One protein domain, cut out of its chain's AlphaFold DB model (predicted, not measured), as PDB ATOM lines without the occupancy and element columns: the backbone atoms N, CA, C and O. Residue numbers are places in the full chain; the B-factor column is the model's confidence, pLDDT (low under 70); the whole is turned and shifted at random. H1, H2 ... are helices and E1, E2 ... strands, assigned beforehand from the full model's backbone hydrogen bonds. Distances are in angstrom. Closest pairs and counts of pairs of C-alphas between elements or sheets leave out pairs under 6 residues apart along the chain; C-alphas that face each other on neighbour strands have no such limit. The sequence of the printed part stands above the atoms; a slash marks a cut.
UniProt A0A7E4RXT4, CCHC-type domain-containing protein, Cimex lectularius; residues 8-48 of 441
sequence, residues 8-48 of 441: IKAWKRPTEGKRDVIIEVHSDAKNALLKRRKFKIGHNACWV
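What this domain is: This is residues 8 to 48 of the 441 residues of the protein "CCHC-type domain-containing protein" of Cimex lectularius (UniProt A0A7E4RXT4). Two small two-stranded hairpins, E1-E2 and E3-E4, form separate ends of an open C, with the single helix H1 joining them on one side; the tip of E3-E4, residues 40 to 45, sticks out. The 41 printed residues run E1, E2, H1, E3, E4, with both sheets antiparallel and the class mixed. The whole is only just loose, close to compact, with a radius of gyration of the C-alphas of 11.2 A and spans of 31 by 23 by 14 A.

Where its parts are: E1, residues 8 to 11, begins at C-alpha 8 (-18.090, -49.323, -54.303) and spans 8.0 A; E2, residues 21 to 24, spans 10.1 A. H1, residues 27 to 36, spans 14.3 A. E3, residues 38 to 41, spans 9.9 A; E4, residues 44 to 47, spans 9.7 A and ends at C-alpha 47 (-18.786, -48.739, -38.550).

How they stand to each other: In hairpin E1-E2, at 160 degrees, N 9 and O 22 are 2.8 A apart. In hairpin E3-E4, at 149 degrees, N 46 and O 39 are 2.8 A apart. E2 and E3 are apart. The closest C-alphas of H1 and E3, Leu 33 and Phe 39, are 8.0 A apart. In H1 every O i to N i+4 pair is within hydrogen-bond range.

The domain as a whole: The farthest C-alphas, Glu 16 and Asp 28, are 31.5 A apart. The printed part has no cut and no long link. pLDDT is under 70 at residues 9 to 10 and 12 to 19.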
ATOM      1  N   ILE A   8     -16.806 -49.724 -54.886       76.06
ATOM      2  CA  ILE A   8     -18.090 -49.323 -54.303       76.06
ATOM      3  C   ILE A   8     -19.219 -50.009 -55.081       76.06
ATOM      4  O   ILE A   8     -19.350 -49.825 -56.290       76.06
ATOM      5  N   LYS A   9     -20.044 -50.801 -54.390       67.25
ATOM      6  CA  LYS A   9     -21.169 -51.544 -54.981       67.25
ATOM      7  C   LYS A   9     -22.497 -50.822 -54.876       67.25
ATOM      8  O   LYS A   9     -23.315 -50.945 -55.782       67.25
ATOM      9  N   ALA A  10     -22.735 -50.125 -53.772       62.94
ATOM     10  CA  ALA A  10     -23.984 -49.411 -53.553       62.94
ATOM     11  C   ALA A  10     -23.843 -48.359 -52.450       62.94
ATOM     12  O   ALA A  10     -23.063 -48.523 -51.511       62.94
ATOM     13  N   TRP A  11     -24.674 -47.327 -52.542       73.31
ATOM     14  CA  TRP A  11     -24.951 -46.385 -51.461       73.31
ATOM     15  C   TRP A  11     -26.350 -46.684 -50.931       73.31
ATOM     16  O   TRP A  11     -27.295 -46.773 -51.721       73.31
ATOM     17  N   LYS A  12     -26.516 -46.857 -49.617       60.03
ATOM     18  CA  LYS A  12     -27.862 -46.890 -49.030       60.03
ATOM     19  C   LYS A  12     -28.380 -45.466 -48.862       60.03
ATOM     20  O   LYS A  12     -27.606 -44.518 -48.711       60.03
ATOM     21  N   ARG A  13     -29.710 -45.323 -48.892       56.69
ATOM     22  CA  ARG A  13     -30.366 -44.039 -48.617       56.69
ATOM     23  C   ARG A  13     -29.967 -43.547 -47.220       56.69
ATOM     24  O   ARG A  13     -29.818 -44.384 -46.329       56.69
ATOM     25  N   PRO A  14     -29.796 -42.229 -47.025       58.84
ATOM     26  CA  PRO A  14     -29.439 -41.706 -45.722       58.84
ATOM     27  C   PRO A  14     -30.544 -42.004 -44.708       58.84
ATOM     28  O   PRO A  14     -31.709 -41.710 -44.970       58.84
ATOM     29  N   THR A  15     -30.170 -42.532 -43.550       51.56
ATOM     30  CA  THR A  15     -31.043 -42.573 -42.368       51.56
ATOM     31  C   THR A  15     -30.440 -41.597 -41.370       51.56
ATOM     32  O   THR A  15     -29.268 -41.736 -41.027       51.56
ATOM     33  N   GLU A  16     -31.193 -40.569 -40.971       55.44
ATOM     34  CA  GLU A  16     -30.764 -39.597 -39.945       55.44
ATOM     35  C   GLU A  16     -29.388 -38.954 -40.233       55.44
ATOM     36  O   GLU A  16     -28.496 -38.917 -39.388       55.44
ATOM     37  N   GLY A  17     -29.167 -38.501 -41.474       62.69
ATOM     38  CA  GLY A  17     -27.925 -37.816 -41.870       62.69
ATOM     39  C   GLY A  17     -26.692 -38.716 -42.047       62.69
ATOM     40  O   GLY A  17     -25.651 -38.237 -42.495       62.69
ATOM     41  N   LYS A  18     -26.795 -40.024 -41.775       63.62
ATOM     42  CA  LYS A  18     -25.724 -41.010 -42.004       63.62
ATOM     43  C   LYS A  18     -25.911 -41.687 -43.361       63.62
ATOM     44  O   LYS A  18     -27.020 -42.098 -43.690       63.62
ATOM     45  N   ARG A  19     -24.838 -41.816 -44.153       69.94
ATOM     46  CA  ARG A  19     -24.834 -42.590 -45.411       69.94
ATOM     47  C   ARG A  19     -24.081 -43.896 -45.212       69.94
ATOM     48  O   ARG A  19     -22.896 -43.861 -44.885       69.94
ATOM     49  N   ASP A  20     -24.731 -45.017 -45.502       76.69
ATOM     50  CA  ASP A  20     -24.037 -46.302 -45.541       76.69
ATOM     51  C   ASP A  20     -23.523 -46.585 -46.954       76.69
ATOM     52  O   ASP A  20     -24.241 -46.421 -47.947       76.69
ATOM     53  N   VAL A  21     -22.288 -47.074 -47.033       77.56
ATOM     54  CA  VAL A  21     -21.643 -47.510 -48.275       77.56
ATOM     55  C   VAL A  21     -21.405 -49.002 -48.212       77.56
ATOM     56  O   VAL A  21     -20.966 -49.534 -47.194       77.56
ATOM     57  N   ILE A  22     -21.661 -49.678 -49.325       77.94
ATOM     58  CA  ILE A  22     -21.363 -51.093 -49.486       77.94
ATOM     59  C   ILE A  22     -20.207 -51.213 -50.466       77.94
ATOM     60  O   ILE A  22     -20.308 -50.774 -51.613       77.94
ATOM     61  N   ILE A  23     -19.115 -51.805 -49.995       77.69
ATOM     62  CA  ILE A  23     -17.884 -52.011 -50.755       77.69
ATOM     63  C   ILE A  23     -17.642 -53.504 -50.978       77.69
ATOM     64  O   ILE A  23     -17.888 -54.328 -50.095       77.69
ATOM     65  N   GLU A  24     -17.158 -53.846 -52.165       77.12
ATOM     66  CA  GLU A  24     -16.536 -55.130 -52.460       77.12
ATOM     67  C   GLU A  24     -15.026 -54.983 -52.282       77.12
ATOM     68  O   GLU A  24     -14.408 -54.073 -52.835       77.12
ATOM     69  N   VAL A  25     -14.449 -55.874 -51.480       82.00
ATOM     70  CA  VAL A  25     -13.017 -55.938 -51.182       82.00
ATOM     71  C   VAL A  25     -12.579 -57.400 -51.162       82.00
ATOM     72  O   VAL A  25     -13.414 -58.293 -50.987       82.00
ATOM     73  N   HIS A  26     -11.274 -57.644 -51.292       80.75
ATOM     74  CA  HIS A  26     -10.703 -58.985 -51.169       80.75
ATOM     75  C   HIS A  26     -11.078 -59.641 -49.827       80.75
ATOM     76  O   HIS A  26     -11.242 -58.960 -48.810       80.75
ATOM     77  N   SER A  27     -11.203 -60.971 -49.810       75.12
ATOM     78  CA  SER A  27     -11.645 -61.738 -48.635       75.12
ATOM     79  C   SER A  27     -10.807 -61.456 -47.383       75.12
ATOM     80  O   SER A  27     -11.365 -61.330 -46.292       75.12
ATOM     81  N   ASP A  28      -9.497 -61.270 -47.541       80.88
ATOM     82  CA  ASP A  28      -8.589 -60.958 -46.430       80.88
ATOM     83  C   ASP A  28      -8.865 -59.566 -45.847       80.88
ATOM     84  O   ASP A  28      -9.019 -59.411 -44.632       80.88
ATOM     85  N   ALA A  29      -9.043 -58.563 -46.714       81.62
ATOM     86  CA  ALA A  29      -9.403 -57.203 -46.321       81.62
ATOM     87  C   ALA A  29     -10.783 -57.157 -45.650       81.62
ATOM     88  O   ALA A  29     -10.954 -56.512 -44.615       81.62
ATOM     89  N   LYS A  30     -11.764 -57.900 -46.178       80.75
ATOM     90  CA  LYS A  30     -13.092 -58.054 -45.564       80.75
ATOM     91  C   LYS A  30     -12.985 -58.604 -44.144       80.75
ATOM     92  O   LYS A  30     -13.598 -58.054 -43.231       80.75
ATOM     93  N   ASN A  31     -12.224 -59.681 -43.948       81.25
ATOM     94  CA  ASN A  31     -12.073 -60.313 -42.639       81.25
ATOM     95  C   ASN A  31     -11.361 -59.379 -41.646       81.25
ATOM     96  O   ASN A  31     -11.806 -59.246 -40.503       81.25
ATOM     97  N   ALA A  32     -10.326 -58.664 -42.093       82.62
ATOM     98  CA  ALA A  32      -9.629 -57.666 -41.285       82.62
ATOM     99  C   ALA A  32     -10.542 -56.489 -40.882       82.62
ATOM    100  O   ALA A  32     -10.554 -56.083 -39.715       82.62
ATOM    101  N   LEU A  33     -11.350 -55.973 -41.815       83.19
ATOM    102  CA  LEU A  33     -12.302 -54.884 -41.565       83.19
ATOM    103  C   LEU A  33     -13.427 -55.308 -40.608       83.19
ATOM    104  O   LEU A  33     -13.764 -54.564 -39.686       83.19
ATOM    105  N   LEU A  34     -13.960 -56.523 -40.766       83.12
ATOM    106  CA  LEU A  34     -14.978 -57.068 -39.862       83.12
ATOM    107  C   LEU A  34     -14.429 -57.312 -38.450       83.12
ATOM    108  O   LEU A  34     -15.139 -57.057 -37.476       83.12
ATOM    109  N   LYS A  35     -13.164 -57.740 -38.318       84.56
ATOM    110  CA  LYS A  35     -12.505 -57.903 -37.010       84.56
ATOM    111  C   LYS A  35     -12.316 -56.560 -36.300       84.56
ATOM    112  O   LYS A  35     -12.529 -56.475 -35.094       84.56
ATOM    113  N   ARG A  36     -11.970 -55.502 -37.045       82.81
ATOM    114  CA  ARG A  36     -11.814 -54.138 -36.506       82.81
ATOM    115  C   ARG A  36     -13.138 -53.476 -36.110       82.81
ATOM    116  O   ARG A  36     -13.115 -52.590 -35.261       82.81
ATOM    117  N   ARG A  37     -14.278 -53.891 -36.687       79.12
ATOM    118  CA  ARG A  37     -15.657 -53.380 -36.464       79.12
ATOM    119  C   ARG A  37     -15.895 -51.898 -36.783       79.12
ATOM    120  O   ARG A  37     -17.026 -51.519 -37.066       79.12
ATOM    121  N   LYS A  38     -14.866 -51.055 -36.744       84.62
ATOM    122  CA  LYS A  38     -14.895 -49.646 -37.135       84.62
ATOM    123  C   LYS A  38     -13.513 -49.186 -37.586       84.62
ATOM    124  O   LYS A  38     -12.499 -49.721 -37.142       84.62
ATOM    125  N   PHE A  39     -13.472 -48.164 -38.426       83.19
ATOM    126  CA  PHE A  39     -12.253 -47.434 -38.766       83.19
ATOM    127  C   PHE A  39     -12.561 -45.938 -38.878       83.19
ATOM    128  O   PHE A  39     -13.722 -45.553 -39.011       83.19
ATOM    129  N   LYS A  40     -11.544 -45.083 -38.744       78.19
ATOM    130  CA  LYS A  40     -11.720 -43.626 -38.800       78.19
ATOM    131  C   LYS A  40     -11.427 -43.107 -40.206       78.19
ATOM    132  O   LYS A  40     -10.424 -43.494 -40.796       78.19
ATOM    133  N   ILE A  41     -12.282 -42.214 -40.701       77.62
ATOM    134  CA  ILE A  41     -12.034 -41.390 -41.887       77.62
ATOM    135  C   ILE A  41     -12.124 -39.932 -41.427       77.62
ATOM    136  O   ILE A  41     -13.204 -39.448 -41.081       77.62
ATOM    137  N   GLY A  42     -10.981 -39.244 -41.352       78.06
ATOM    138  CA  GLY A  42     -10.889 -37.938 -40.691       78.06
ATOM    139  C   GLY A  42     -11.346 -38.016 -39.228       78.06
ATOM    140  O   GLY A  42     -10.928 -38.904 -38.483       78.06
ATOM    141  N   HIS A  43     -12.254 -37.121 -38.829       80.69
ATOM    142  CA  HIS A  43     -12.843 -37.099 -37.483       80.69
ATOM    143  C   HIS A  43     -14.040 -38.055 -37.310       80.69
ATOM    144  O   HIS A  43     -14.561 -38.191 -36.204       80.69
ATOM    145  N   ASN A  44     -14.463 -38.751 -38.371       73.69
ATOM    146  CA  ASN A  44     -15.649 -39.605 -38.351       73.69
ATOM    147  C   ASN A  44     -15.289 -41.077 -38.121       73.69
ATOM    148  O   ASN A  44     -14.388 -41.623 -38.759       73.69
ATOM    149  N   ALA A  45     -16.028 -41.743 -37.233       80.31
ATOM    150  CA  ALA A  45     -15.944 -43.188 -37.048       80.31
ATOM    151  C   ALA A  45     -16.926 -43.905 -37.989       80.31
ATOM    152  O   ALA A  45     -18.142 -43.761 -37.857       80.31
ATOM    153  N   CYS A  46     -16.398 -44.707 -38.911       82.56
ATOM    154  CA  CYS A  46     -17.169 -45.519 -39.847       82.56
ATOM    155  C   CYS A  46     -17.283 -46.949 -39.315       82.56
ATOM    156  O   CYS A  46     -16.277 -47.643 -39.149       82.56
ATOM    157  N   TRP A  47     -18.506 -47.391 -39.039       81.44
ATOM    158  CA  TRP A  47     -18.786 -48.739 -38.550       81.44
ATOM    159  C   TRP A  47     -18.856 -49.732 -39.708       81.44
ATOM    160  O   TRP A  47     -19.405 -49.434 -40.765       81.44
ATOM    161  N   VAL A  48     -18.300 -50.924 -39.502       84.19
ATOM    162  CA  VAL A  48     -18.247 -51.989 -40.505       84.19
ATOM    163  C   VAL A  48     -19.110 -53.151 -40.049       84.19
ATOM    164  O   VAL A  48     -18.850 -53.778 -39.023       84.19
TER     165      VAL A  48